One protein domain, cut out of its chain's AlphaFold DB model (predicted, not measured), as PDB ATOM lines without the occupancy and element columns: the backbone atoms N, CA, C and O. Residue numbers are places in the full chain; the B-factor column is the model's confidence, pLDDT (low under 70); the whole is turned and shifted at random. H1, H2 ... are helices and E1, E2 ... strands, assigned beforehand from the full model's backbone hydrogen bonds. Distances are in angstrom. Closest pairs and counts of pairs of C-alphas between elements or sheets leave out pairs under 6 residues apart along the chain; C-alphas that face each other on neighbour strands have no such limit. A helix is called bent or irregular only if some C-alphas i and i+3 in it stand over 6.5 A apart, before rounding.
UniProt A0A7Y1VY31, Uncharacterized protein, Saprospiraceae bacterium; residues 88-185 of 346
ATOM      1  N   ASN A  88      73.550  61.344  60.912       88.19
ATOM      2  CA  ASN A  88      74.166  60.650  59.789       88.19
ATOM      3  C   ASN A  88      74.917  59.372  60.194       88.19
ATOM      4  O   ASN A  88      75.596  58.784  59.352       88.19
ATOM      5  N   LEU A  89      74.865  58.951  61.457       90.38
ATOM      6  CA  LEU A  89      75.476  57.710  61.924       90.38
ATOM      7  C   LEU A  89      74.498  56.548  61.815       90.38
ATOM      8  O   LEU A  89      73.327  56.660  62.162       90.38
ATOM      9  N   GLY A  90      74.999  55.410  61.346       90.94
ATOM     10  CA  GLY A  90      74.233  54.178  61.233       90.94
ATOM     11  C   GLY A  90      74.995  52.986  61.790       90.94
ATOM     12  O   GLY A  90      76.225  52.967  61.807       90.94
ATOM     13  N   LEU A  91      74.238  51.983  62.236       92.31
ATOM     14  CA  LEU A  91      74.767  50.724  62.743       92.31
ATOM     15  C   LEU A  91      74.028  49.544  62.118       92.31
ATOM     16  O   LEU A  91      72.842  49.323  62.402       92.31
ATOM     17  N   ASP A  92      74.763  48.748  61.346       92.62
ATOM     18  CA  ASP A  92      74.310  47.438  60.900       92.62
ATOM     19  C   ASP A  92      74.918  46.337  61.770       92.62
ATOM     20  O   ASP A  92      76.061  46.422  62.225       92.62
ATOM     21  N   ILE A  93      74.124  45.298  62.013       91.81
ATOM     22  CA  ILE A  93      74.515  44.160  62.838       91.81
ATOM     23  C   ILE A  93      74.136  42.889  62.101       91.81
ATOM     24  O   ILE A  93      72.956  42.596  61.885       91.81
ATOM     25  N   LYS A  94      75.152  42.100  61.767       90.31
ATOM     26  CA  LYS A  94      75.003  40.782  61.146       90.31
ATOM     27  C   LYS A  94      75.428  39.694  62.123       90.31
ATOM     28  O   LYS A  94      75.815  39.970  63.255       90.31
ATOM     29  N   ARG A  95      75.309  38.433  61.708       90.12
ATOM     30  CA  ARG A  95      75.729  37.279  62.511       90.12
ATOM     31  C   ARG A  95      76.914  36.575  61.866       90.12
ATOM     32  O   ARG A  95      76.855  36.227  60.692       90.12
ATOM     33  N   TYR A  96      77.931  36.279  62.668       88.38
ATOM     34  CA  TYR A  96      79.040  35.393  62.334       88.38
ATOM     35  C   TYR A  96      79.156  34.312  63.412       88.38
ATOM     36  O   TYR A  96      79.364  34.616  64.582       88.38
ATOM     37  N   LYS A  97      78.985  33.035  63.042       87.12
ATOM     38  CA  LYS A  97      79.017  31.894  63.986       87.12
ATOM     39  C   LYS A  97      78.140  32.100  65.240       87.12
ATOM     40  O   LYS A  97      78.558  31.777  66.344       87.12
ATOM     41  N   ASN A  98      76.926  32.627  65.057       87.25
ATOM     42  CA  ASN A  98      75.959  32.993  66.111       87.25
ATOM     43  C   ASN A  98      76.318  34.210  66.979       87.25
ATOM     44  O   ASN A  98      75.517  34.587  67.831       87.25
ATOM     45  N   PHE A  99      77.451  34.861  66.737       90.19
ATOM     46  CA  PHE A  99      77.835  36.094  67.414       90.19
ATOM     47  C   PHE A  99      77.492  37.317  66.553       90.19
ATOM     48  O   PHE A  99      77.568  37.226  65.322       90.19
ATOM     49  N   PRO A 100      77.077  38.446  67.154       92.25
ATOM     50  CA  PRO A 100      76.883  39.683  66.409       92.25
ATOM     51  C   PRO A 100      78.219  40.203  65.861       92.25
ATOM     52  O   PRO A 100      79.247  40.113  66.524       92.25
ATOM     53  N   VAL A 101      78.204  40.743  64.649       93.56
ATOM     54  CA  VAL A 101      79.316  41.498  64.056       93.56
ATOM     55  C   VAL A 101      78.782  42.843  63.603       93.56
ATOM     56  O   VAL A 101      77.666  42.920  63.080       93.56
ATOM     57  N   TYR A 102      79.556  43.892  63.837       94.38
ATOM     58  CA  TYR A 102      79.077  45.264  63.810       94.38
ATOM     59  C   TYR A 102      79.711  46.037  62.657       94.38
ATOM     60  O   TYR A 102      80.899  45.896  62.375       94.38
ATOM     61  N   PHE A 103      78.918  46.890  62.019       94.44
ATOM     62  CA  PHE A 103      79.392  47.871  61.054       94.44
ATOM     63  C   PHE A 103      78.807  49.234  61.409       94.44
ATOM     64  O   PHE A 103      77.603  49.458  61.279       94.44
ATOM     65  N   LEU A 104      79.669  50.117  61.907       94.50
ATOM     66  CA  LEU A 104      79.369  51.497  62.263       94.50
ATOM     67  C   LEU A 104      79.861  52.405  61.139       94.50
ATOM     68  O   LEU A 104      81.042  52.398  60.780       94.50
ATOM     69  N   PHE A 105      78.963  53.217  60.603       92.81
ATOM     70  CA  PHE A 105      79.230  54.002  59.406       92.81
ATOM     71  C   PHE A 105      78.598  55.385  59.488       92.81
ATOM     72  O   PHE A 105      77.656  55.620  60.244       92.81
ATOM     73  N   ARG A 106      79.108  56.300  58.660       91.12
ATOM     74  CA  ARG A 106      78.473  57.587  58.383       91.12
ATOM     75  C   ARG A 106      77.867  57.564  56.991       91.12
ATOM     76  O   ARG A 106      78.540  57.198  56.027       91.12
ATOM     77  N   TYR A 107      76.628  58.008  56.870       90.75
ATOM     78  CA  TYR A 107      75.916  58.104  55.608       90.75
ATOM     79  C   TYR A 107      75.245  59.464  55.455       90.75
ATOM     80  O   TYR A 107      74.875  60.096  56.433       90.75
ATOM     81  N   LYS A 108      75.049  59.923  54.224       86.69
ATOM     82  CA  LYS A 108      74.171  61.055  53.940       86.69
ATOM     83  C   LYS A 108      72.802  60.540  53.537       86.69
ATOM     84  O   LYS A 108      72.673  59.733  52.615       86.69
ATOM     85  N   LYS A 109      71.779  61.069  54.204       78.69
ATOM     86  CA  LYS A 109      70.397  60.986  53.743       78.69
ATOM     87  C   LYS A 109      70.150  62.111  52.744       78.69
ATOM     88  O   LYS A 109      70.324  63.282  53.075       78.69
ATOM     89  N   ASP A 110      69.745  61.756  51.536       74.12
ATOM     90  CA  ASP A 110      69.313  62.717  50.530       74.12
ATOM     91  C   ASP A 110      67.995  62.220  49.945       74.12
ATOM     92  O   ASP A 110      67.931  61.116  49.410       74.12
ATOM     93  N   SER A 111      66.922  62.988  50.129       63.69
ATOM     94  CA  SER A 111      65.582  62.592  49.680       63.69
ATOM     95  C   SER A 111      65.442  62.584  48.161       63.69
ATOM     96  O   SER A 111      64.485  62.006  47.659       63.69
ATOM     97  N   TYR A 112      66.362  63.239  47.451       67.12
ATOM     98  CA  TYR A 112      66.378  63.278  45.991       67.12
ATOM     99  C   TYR A 112      67.166  62.120  45.377       67.12
ATOM    100  O   TYR A 112      67.122  61.935  44.166       67.12
ATOM    101  N   LEU A 113      67.886  61.346  46.192       67.00
ATOM    102  CA  LEU A 113      68.628  60.187  45.722       67.00
ATOM    103  C   LEU A 113      67.798  58.916  45.852       67.00
ATOM    104  O   LEU A 113      67.071  58.720  46.827       67.00
ATOM    105  N   GLN A 114      67.979  58.018  44.887       74.00
ATOM    106  CA  GLN A 114      67.406  56.677  44.923       74.00
ATOM    107  C   GLN A 114      67.991  55.861  46.083       74.00
ATOM    108  O   GLN A 114      67.278  55.090  46.726       74.00
ATOM    109  N   HIS A 115      69.274  56.075  46.395       83.00
ATOM    110  CA  HIS A 115      69.983  55.363  47.463       83.00
ATOM    111  C   HIS A 115      70.614  56.329  48.468       83.00
ATOM    112  O   HIS A 115      71.065  57.418  48.114       83.00
ATOM    113  N   PHE A 116      70.711  55.905  49.730       87.56
ATOM    114  CA  PHE A 116      71.511  56.624  50.727       87.56
ATOM    115  C   PHE A 116      72.999  56.465  50.414       87.56
ATOM    116  O   PHE A 116      73.409  55.443  49.874       87.56
ATOM    117  N   VAL A 117      73.822  57.452  50.758       89.69
ATOM    118  CA  VAL A 117      75.248  57.443  50.394       89.69
ATOM    119  C   VAL A 117      76.097  57.172  51.625       89.69
ATOM    120  O   VAL A 117      76.103  57.987  52.542       89.69
ATOM    121  N   LEU A 118      76.853  56.075  51.651       91.62
ATOM    122  CA  LEU A 118      77.875  55.826  52.672       91.62
ATOM    123  C   LEU A 118      79.095  56.689  52.390       91.62
ATOM    124  O   LEU A 118      79.684  56.619  51.314       91.62
ATOM    125  N   LEU A 119      79.482  57.484  53.377       89.50
ATOM    126  CA  LEU A 119      80.574  58.444  53.266       89.50
ATOM    127  C   LEU A 119      81.836  57.992  53.989       89.50
ATOM    128  O   LEU A 119      82.922  58.478  53.669       89.50
ATOM    129  N   GLU A 120      81.688  57.161  55.020       90.50
ATOM    130  CA  GLU A 120      82.780  56.796  55.917       90.50
ATOM    131  C   GLU A 120      82.470  55.492  56.655       90.50
ATOM    132  O   GLU A 120      81.377  55.324  57.200       90.50
ATOM    133  N   GLU A 121      83.453  54.598  56.703       92.81
ATOM    134  CA  GLU A 121      83.499  53.497  57.660       92.81
ATOM    135  C   GLU A 121      84.140  54.016  58.949       92.81
ATOM    136  O   GLU A 121      85.271  54.497  58.932       92.81
ATOM    137  N   ILE A 122      83.407  53.954  60.060       94.06
ATOM    138  CA  ILE A 122      83.910  54.363  61.380       94.06
ATOM    139  C   ILE A 122      84.465  53.146  62.117       94.06
ATOM    140  O   ILE A 122      85.494  53.228  62.784       94.06
ATOM    141  N   TYR A 123      83.771  52.015  61.995       95.31
ATOM    142  CA  TYR A 123      84.206  50.733  62.517       95.31
ATOM    143  C   TYR A 123      83.586  49.596  61.707       95.31
ATOM    144  O   TYR A 123      82.388  49.618  61.427       95.31
ATOM    145  N   CYS A 124      84.370  48.569  61.400       94.75
ATOM    146  CA  CYS A 124      83.886  47.349  60.773       94.75
ATOM    147  C   CYS A 124      84.513  46.145  61.474       94.75
ATOM    148  O   CYS A 124      85.738  46.020  61.527       94.75
ATOM    149  N   SER A 125      83.675  45.271  62.037       94.81
ATOM    150  CA  SER A 125      84.142  44.025  62.636       94.81
ATOM    151  C   SER A 125      84.904  43.198  61.592       94.81
ATOM    152  O   SER A 125      84.406  43.040  60.476       94.81
ATOM    153  N   PRO A 126      86.049  42.573  61.927       92.06
ATOM    154  CA  PRO A 126      86.860  41.849  60.941       92.06
ATOM    155  C   PRO A 126      86.133  40.695  60.228       92.06
ATOM    156  O   PRO A 126      86.525  40.292  59.136       92.06
ATOM    157  N   GLN A 127      85.089  40.129  60.843       91.75
ATOM    158  CA  GLN A 127      84.269  39.054  60.265       91.75
ATOM    159  C   GLN A 127      82.971  39.549  59.614       91.75
ATOM    160  O   GLN A 127      82.104  38.739  59.272       91.75
ATOM    161  N   TYR A 128      82.803  40.862  59.466       91.00
ATOM    162  CA  TYR A 128      81.631  41.436  58.831       91.00
ATOM    163  C   TYR A 128      81.632  41.135  57.319       91.00
ATOM    164  O   TYR A 128      82.623  41.397  56.636       91.00
ATOM    165  N   PRO A 129      80.547  40.573  56.758       82.00
ATOM    166  CA  PRO A 129      80.500  40.237  55.340       82.00
ATOM    167  C   PRO A 129      80.299  41.505  54.499       82.00
ATOM    168  O   PRO A 129      79.216  42.104  54.518       82.00
ATOM    169  N   ASN A 130      81.333  41.889  53.750       71.50
ATOM    170  CA  ASN A 130      81.310  42.999  52.803       71.50
ATOM    171  C   ASN A 130      81.585  42.463  51.385       71.50
ATOM    172  O   ASN A 130      82.671  41.946  51.132       71.50
ATOM    173  N   ASN A 131      80.584  42.508  50.497       62.91
ATOM    174  CA  ASN A 131      80.596  41.740  49.238       62.91
ATOM    175  C   ASN A 131      80.599  42.597  47.962       62.91
ATOM    176  O   ASN A 131      81.047  42.110  46.930       62.91
ATOM    177  N   ASP A 132      80.107  43.840  48.004       69.25
ATOM    178  CA  ASP A 132      80.121  44.745  46.849       69.25
ATOM    179  C   ASP A 132      80.689  46.111  47.274       69.25
ATOM    180  O   ASP A 132      80.296  46.707  48.277       69.25
ATOM    181  N   HIS A 133      81.674  46.591  46.515       78.25
ATOM    182  CA  HIS A 133      82.348  47.865  46.754       78.25
ATOM    183  C   HIS A 133      81.499  49.073  46.329       78.25
ATOM    184  O   HIS A 133      81.833  50.191  46.710       78.25
ATOM    185  N   ARG A 134      80.417  48.865  45.567       84.50
ATOM    186  CA  ARG A 134      79.523  49.909  45.042       84.50
ATOM    187  C   ARG A 134      78.226  50.039  45.818       84.50
ATOM    188  O   ARG A 134      77.766  51.155  46.033       84.50
ATOM    189  N   PHE A 135      77.654  48.920  46.253       84.94
ATOM    190  CA  PHE A 135      76.401  48.895  47.000       84.94
ATOM    191  C   PHE A 135      76.528  48.071  48.270       84.94
ATOM    192  O   PHE A 135      77.134  47.006  48.288       84.94
ATOM    193  N   LEU A 136      75.906  48.548  49.344       86.62
ATOM    194  CA  LEU A 136      75.818  47.817  50.596       86.62
ATOM    195  C   LEU A 136      74.379  47.753  51.077       86.62
ATOM    196  O   LEU A 136      73.739  48.775  51.323       86.62
ATOM    197  N   ARG A 137      73.885  46.527  51.256       85.75
ATOM    198  CA  ARG A 137      72.605  46.271  51.914       85.75
ATOM    199  C   ARG A 137      72.815  46.213  53.422       85.75
ATOM    200  O   ARG A 137      73.479  45.297  53.920       85.75
ATOM    201  N   LEU A 138      72.256  47.200  54.114       87.38
ATOM    202  CA  LEU A 138      72.423  47.428  55.546       87.38
ATOM    203  C   LEU A 138      71.064  47.510  56.238       87.38
ATOM    204  O   LEU A 138      70.117  48.086  55.694       87.38
ATOM    205  N   ARG A 139      70.965  46.985  57.462       82.44
ATOM    206  CA  ARG A 139      69.785  47.187  58.302       82.44
ATOM    207  C   ARG A 139      69.873  48.529  59.018       82.44
ATOM    208  O   ARG A 139      70.685  48.714  59.919       82.44
ATOM    209  N   SER A 140      68.992  49.445  58.638       68.25
ATOM    210  CA  SER A 140      68.805  50.740  59.299       68.25
ATOM    211  C   SER A 140      67.597  50.720  60.240       68.25
ATOM    212  O   SER A 140      66.848  49.739  60.283       68.25
ATOM    213  N   ASP A 141      67.355  51.824  60.952       64.94
ATOM    214  CA  ASP A 141      66.124  52.029  61.737       64.94
ATOM    215  C   ASP A 141      64.849  51.951  60.887       64.94
ATOM    216  O   ASP A 141      63.771  51.645  61.387       64.94
ATOM    217  N   TYR A 142      64.982  52.151  59.577       63.97
ATOM    218  CA  TYR A 142      63.894  52.074  58.605       63.97
ATOM    219  C   TYR A 142      63.854  50.736  57.855       63.97
ATOM    220  O   TYR A 142      63.311  50.673  56.751       63.97
ATOM    221  N   GLY A 143      64.469  49.692  58.414       72.31
ATOM    222  CA  GLY A 143      64.568  48.367  57.807       72.31
ATOM    223  C   GLY A 143      65.794  48.191  56.911       72.31
ATOM    224  O   GLY A 143      66.725  49.006  56.911       72.31
ATOM    225  N   ASP A 144      65.796  47.083  56.172       79.31
ATOM    226  CA  ASP A 144      66.869  46.735  55.244       79.31
ATOM    227  C   ASP A 144      66.832  47.695  54.048       79.31
ATOM    228  O   ASP A 144      65.839  47.768  53.324       79.31
ATOM    229  N   ARG A 145      67.913  48.453  53.859       82.38
ATOM    230  CA  ARG A 145      68.063  49.446  52.792       82.38
ATOM    231  C   ARG A 145      69.371  49.256  52.056       82.38
ATOM    232  O   ARG A 145      70.316  48.671  52.584       82.38
ATOM    233  N   ILE A 146      69.414  49.793  50.848       83.88
ATOM    234  CA  ILE A 146      70.597  49.755  50.003       83.88
ATOM    235  C   ILE A 146      71.231  51.126  49.980       83.88
ATOM    236  O   ILE A 146      70.570  52.157  49.834       83.88
ATOM    237  N   PHE A 147      72.535  51.103  50.198       88.31
ATOM    238  CA  PHE A 147      73.363  52.276  50.254       88.31
ATOM    239  C   PHE A 147      74.378  52.231  49.123       88.31
ATOM    240  O   PHE A 147      75.022  51.207  48.904       88.31
ATOM    241  N   LEU A 148      74.572  53.365  48.463       90.12
ATOM    242  CA  LEU A 148      75.698  53.587  47.577       90.12
ATOM    243  C   LEU A 148      76.965  53.736  48.421       90.12
ATOM    244  O   LEU A 148      77.045  54.599  49.296       90.12
ATOM    245  N   ASN A 149      77.956  52.896  48.167       90.75
ATOM    246  CA  ASN A 149      79.210  52.878  48.892       90.75
ATOM    247  C   ASN A 149      80.217  53.850  48.266       90.75
ATOM    248  O   ASN A 149      80.891  53.532  47.290       90.75
ATOM    249  N   ALA A 150      80.326  55.048  48.842       90.38
ATOM    250  CA  ALA A 150      81.288  56.054  48.401       90.38
ATOM    251  C   ALA A 150      82.577  56.064  49.247       90.38
ATOM    252  O   ALA A 150      83.466  56.884  49.009       90.38
ATOM    253  N   ILE A 151      82.708  55.144  50.214       90.25
ATOM    254  CA  ILE A 151      83.881  55.034  51.093       90.25
ATOM    255  C   ILE A 151      85.181  54.873  50.282       90.25
ATOM    256  O   ILE A 151      86.102  55.652  50.535       90.25
ATOM    257  N   PRO A 152      85.269  53.983  49.264       89.50
ATOM    258  CA  PRO A 152      86.508  53.793  48.502       89.50
ATOM    259  C   PRO A 152      86.998  55.054  47.777       89.50
ATOM    260  O   PRO A 152      88.191  55.220  47.537       89.50
ATOM    261  N   TYR A 153      86.091  55.973  47.438       89.44
ATOM    262  CA  TYR A 153      86.422  57.188  46.689       89.44
ATOM    263  C   TYR A 153      86.884  58.343  47.575       89.44
ATOM    264  O   TYR A 153      87.456  59.318  47.077       89.44
ATOM    265  N   ARG A 154      86.653  58.251  48.889       88.44
ATOM    266  CA  ARG A 154      86.965  59.314  49.849       88.44
ATOM    267  C   ARG A 154      88.439  59.710  49.809       88.44
ATOM    268  O   ARG A 154      88.739  60.904  49.816       88.44
ATOM    269  N   ASP A 155      89.336  58.734  49.722       84.19
ATOM    270  CA  ASP A 155      90.786  58.948  49.807       84.19
ATOM    271  C   ASP A 155      91.377  59.609  48.553       84.19
ATOM    272  O   ASP A 155      92.414  60.271  48.620       84.19
ATOM    273  N   GLY A 156      90.680  59.526  47.416       82.31
ATOM    274  CA  GLY A 156      91.078  60.190  46.172       82.31
ATOM    275  C   GLY A 156      90.846  61.706  46.173       82.31
ATOM    276  O   GLY A 156      91.610  62.469  45.577       82.31
ATOM    277  N   ILE A 157      89.825  62.178  46.891       85.50
ATOM    278  CA  ILE A 157      89.372  63.579  46.877       85.50
ATOM    279  C   ILE A 157      90.375  64.576  47.503       85.50
ATOM    280  O   ILE A 157      90.553  65.665  46.942       85.50
ATOM    281  N   PRO A 158      91.062  64.284  48.630       84.75
ATOM    282  CA  PRO A 158      92.049  65.187  49.224       84.75
ATOM    283  C   PRO A 158      93.115  65.691  48.245       84.75
ATOM    284  O   PRO A 158      93.526  66.853  48.328       84.75
ATOM    285  N   HIS A 159      93.551  64.845  47.309       83.19
ATOM    286  CA  HIS A 159      94.552  65.198  46.303       83.19
ATOM    287  C   HIS A 159      94.023  66.222  45.292       83.19
ATOM    288  O   HIS A 159      94.767  67.121  44.892       83.19
ATOM    289  N   LEU A 160      92.733  66.155  44.961       82.31
ATOM    290  CA  LEU A 160      92.047  67.090  44.064       82.31
ATOM    291  C   LEU A 160      91.761  68.440  44.746       82.31
ATOM    292  O   LEU A 160      91.769  69.494  44.113       82.31
ATOM    293  N   LEU A 161      91.582  68.436  46.071       79.75
ATOM    294  CA  LEU A 161      91.316  69.629  46.883       79.75
ATOM    295  C   LEU A 161      92.562  70.446  47.255       79.75
ATOM    296  O   LEU A 161      92.435  71.371  48.062       79.75
ATOM    297  N   ARG A 162      93.754  70.144  46.710       64.62
ATOM    298  CA  ARG A 162      95.053  70.769  47.057       64.62
ATOM    299  C   ARG A 162      95.159  72.260  46.680       64.62
ATOM    300  O   ARG A 162      96.064  72.684  45.973       64.62
ATOM    301  N   ARG A 163      94.275  73.102  47.221       58.31
ATOM    302  CA  ARG A 163      94.402  74.557  47.352       58.31
ATOM    303  C   ARG A 163      93.760  75.002  48.683       58.31
ATOM    304  O   ARG A 163      92.544  75.135  48.798       58.31
ATOM    305  N   LYS A 164      94.636  75.327  49.650       53.03
ATOM    306  CA  LYS A 164      94.444  76.045  50.941       53.03
ATOM    307  C   LYS A 164      94.432  75.197  52.238       53.03
ATOM    308  O   LYS A 164      93.571  74.364  52.494       53.03
ATOM    309  N   LYS A 165      95.417  75.524  53.088       50.34
ATOM    310  CA  LYS A 165      95.971  74.842  54.277       50.34
ATOM    311  C   LYS A 165      95.106  74.853  55.567       50.34
ATOM    312  O   LYS A 165      95.638  75.132  56.635       50.34
ATOM    313  N   LYS A 166      93.792  74.575  55.538       57.47
ATOM    314  CA  LYS A 166      92.991  74.462  56.791       57.47
ATOM    315  C   LYS A 166      92.303  73.097  56.926       57.47
ATOM    316  O   LYS A 166      91.234  72.907  56.354       57.47
ATOM    317  N   LYS A 167      92.881  72.195  57.742       57.59
ATOM    318  CA  LYS A 167      92.452  70.791  57.966       57.59
ATOM    319  C   LYS A 167      90.936  70.617  58.184       57.59
ATOM    320  O   LYS A 167      90.326  69.756  57.563       57.59
ATOM    321  N   GLN A 168      90.297  71.468  58.991       55.28
ATOM    322  CA  GLN A 168      88.860  71.350  59.295       55.28
ATOM    323  C   GLN A 168      87.948  71.796  58.132       55.28
ATOM    324  O   GLN A 168      86.883  71.221  57.915       55.28
ATOM    325  N   LYS A 169      88.389  72.768  57.314       60.38
ATOM    326  CA  LYS A 169      87.701  73.125  56.058       60.38
ATOM    327  C   LYS A 169      87.846  72.019  55.010       60.38
ATOM    328  O   LYS A 169      87.017  71.944  54.109       60.38
ATOM    329  N   THR A 170      88.859  71.162  55.133       73.44
ATOM    330  CA  THR A 170      89.097  70.051  54.211       73.44
ATOM    331  C   THR A 170      88.044  68.953  54.358       73.44
ATOM    332  O   THR A 170      87.491  68.562  53.341       73.44
ATOM    333  N   ARG A 171      87.669  68.518  55.576       78.25
ATOM    334  CA  ARG A 171      86.668  67.436  55.760       78.25
ATOM    335  C   ARG A 171      85.303  67.785  55.163       78.25
ATOM    336  O   ARG A 171      84.790  67.029  54.351       78.25
ATOM    337  N   ARG A 172      84.757  68.965  55.490       81.44
ATOM    338  CA  ARG A 172      83.470  69.422  54.927       81.44
ATOM    339  C   ARG A 172      83.508  69.541  53.402       81.44
ATOM    340  O   ARG A 172      82.517  69.256  52.744       81.44
ATOM    341  N   ARG A 173      84.647  69.957  52.837       83.88
ATOM    342  CA  ARG A 173      84.840  70.018  51.381       83.88
ATOM    343  C   ARG A 173      84.919  68.633  50.753       83.88
ATOM    344  O   ARG A 173      84.316  68.448  49.708       83.88
ATOM    345  N   ILE A 174      85.612  67.686  51.390       87.19
ATOM    346  CA  ILE A 174      85.650  66.287  50.947       87.19
ATOM    347  C   ILE A 174      84.235  65.726  50.926       87.19
ATOM    348  O   ILE A 174      83.811  65.237  49.892       87.19
ATOM    349  N   ASP A 175      83.495  65.862  52.026       85.75
ATOM    350  CA  ASP A 175      82.129  65.347  52.117       85.75
ATOM    351  C   ASP A 175      81.221  66.003  51.065       85.75
ATOM    352  O   ASP A 175      80.471  65.312  50.385       85.75
ATOM    353  N   PHE A 176      81.321  67.323  50.862       86.50
ATOM    354  CA  PHE A 176      80.579  68.017  49.806       86.50
ATOM    355  C   PHE A 176      80.902  67.475  48.406       86.50
ATOM    356  O   PHE A 176      79.986  67.189  47.640       86.50
ATOM    357  N   SER A 177      82.183  67.316  48.071       89.06
ATOM    358  CA  SER A 177      82.608  66.759  46.784       89.06
ATOM    359  C   SER A 177      82.160  65.313  46.612       89.06
ATOM    360  O   SER A 177      81.640  64.970  45.555       89.06
ATOM    361  N   LEU A 178      82.302  64.495  47.655       89.56
ATOM    362  CA  LEU A 178      81.896  63.095  47.655       89.56
ATOM    363  C   LEU A 178      80.390  62.959  47.443       89.56
ATOM    364  O   LEU A 178      79.971  62.107  46.677       89.56
ATOM    365  N   ASN A 179      79.587  63.843  48.040       86.75
ATOM    366  CA  ASN A 179      78.145  63.873  47.805       86.75
ATOM    367  C   ASN A 179      77.806  64.170  46.343       86.75
ATOM    368  O   ASN A 179      76.984  63.472  45.768       86.75
ATOM    369  N   ARG A 180      78.462  65.158  45.720       88.31
ATOM    370  CA  ARG A 180      78.232  65.473  44.299       88.31
ATOM    371  C   ARG A 180      78.666  64.345  43.368       88.31
ATOM    372  O   ARG A 180      78.008  64.086  42.371       88.31
ATOM    373  N   ILE A 181      79.761  63.667  43.698       91.62
ATOM    374  CA  ILE A 181      80.206  62.469  42.977       91.62
ATOM    375  C   ILE A 181      79.177  61.347  43.146       91.62
ATOM    376  O   ILE A 181      78.763  60.742  42.164       91.62
ATOM    377  N   ALA A 182      78.728  61.107  44.377       90.12
ATOM    378  CA  ALA A 182      77.745  60.083  44.692       90.12
ATOM    379  C   ALA A 182      76.391  60.343  44.029       90.12
ATOM    380  O   ALA A 182      75.761  59.382  43.621       90.12
ATOM    381  N   GLU A 183      75.967  61.601  43.866       88.50
ATOM    382  CA  GLU A 183      74.774  61.961  43.088       88.50
ATOM    383  C   GLU A 183      74.881  61.444  41.644       88.50
ATOM    384  O   GLU A 183      73.955  60.810  41.154       88.50
ATOM    385  N   ILE A 184      76.032  61.620  40.987       90.88
ATOM    386  CA  ILE A 184      76.261  61.099  39.628       90.88
ATOM    387  C   ILE A 184      76.299  59.574  39.619       90.88
ATOM    388  O   ILE A 184      75.663  58.950  38.774       90.88
ATOM    389  N   LEU A 185      77.017  58.963  40.563       91.44
ATOM    390  CA  LEU A 185      77.078  57.505  40.665       91.44
ATOM    391  C   LEU A 185      75.700  56.903  40.959       91.44
ATOM    392  O   LEU A 185      75.393  55.838  40.448       91.44
TER     393      LEU A 185
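Overview. This is residues 88 to 185 of the 346 residues of an uncharacterized protein of Saprospiraceae bacterium (UniProt A0A7Y1VY31). A single sheet of five strands is curled like part of a barrel and folded into two leaves, E1 and E2 facing E5 and E4, with the bent strand E3 as the hinge. Two helices pack on each other at one end of the long axis: H1 comes straight out of the sheet, H2 folds back over E3 and E5, and the tip of the E1 and E2 hairpin makes the other end. The printed part has 98 residues, in the order E1 E2 E3 E4 E5 H1 H2, and is of mixed class, helices and strands. The sheet's order is E1, E2, E3, E5, E4, mixed, with E3 and E5 parallel. The whole is compact, with a radius of gyration of the C-alphas of 14.6 A, and elongated, spanning 49 by 29 by 20 A.

Arrangement. In the strongly twisted sheet E1, residues 89 to 96, E2, residues 99 to 108, and E3, residues 116 to 124, form a meander, each strand the antiparallel neighbour of the one before. N 92 and O 103 are 2.9 A apart between E1 and E2, and N 104 and O 123 are 2.8 A apart between E2 and E3, within hydrogen-bond range. E3 bends by 72 degrees at residue 120. Its parallel neighbour is E5, residues 143 to 149, with N 118 and O 148 at 2.8 A. E4, residues 135 to 140, is an edge strand and forms a hairpin with E5, with N 138 and O 145 at 2.9 A. The closest C-alphas of the edge strands E1 and E4, those of Asp 92 and Arg 139, are 5.2 A apart. H1, residues 151 to 160, is on the sheet with residues 151 to 154, over none of its strands, at a height of 4.2 A, only just above the sheet's level; its closest C-alphas to E3 are those of Ile 151 and Leu 119, 5.2 A apart. H2, residues 167 to 185, is on the sheet with residues 174 to 185, at a height of 10.0 A, over E3 and E5 and only just not over E2, on which 2 of its C-alphas fall. It runs slantwise to the strands, at 40 degrees to E3 on the local plane; the closest C-alphas of H2 and E3, those of Ala 182 and Val 117, are 6.8 A apart. H2 touches H1 with residues 170 to 178 alone, opposite ways at a steep tilt of 60 degrees; the closest C-alphas, those of Ile 157 and Ile 174, are 6.1 A apart. In H1 0 of 6 O i to N i+4 pairs and 4 of 7 O i to N i+3 pairs are within hydrogen-bond range; in H2 13 of 15 O i to N i+4 pairs are.

Along the chain. E1 begins at C-alpha 89, (75.476, 57.710, 61.924), and is 22.6 A long; E2 is 28.6 A. H1 is irregular, but only just: C-alphas 152 and 155 are 6.8 A apart. H2, 26.7 A long, ends at C-alpha 185, (77.078, 57.505, 40.665).

Size, cuts and confidence. The C-alphas farthest apart, those of Asn 98 and Lys 164, are 49.2 A apart. The printed part has no cut and no long link. Residues 163 to 169, of which 167 to 169 belong to H2, stand free. Mean pLDDT of the printed part is 83.1; it is under 70 at residues 111 to 113, 131 to 132, 140 to 142 and 162 to 169.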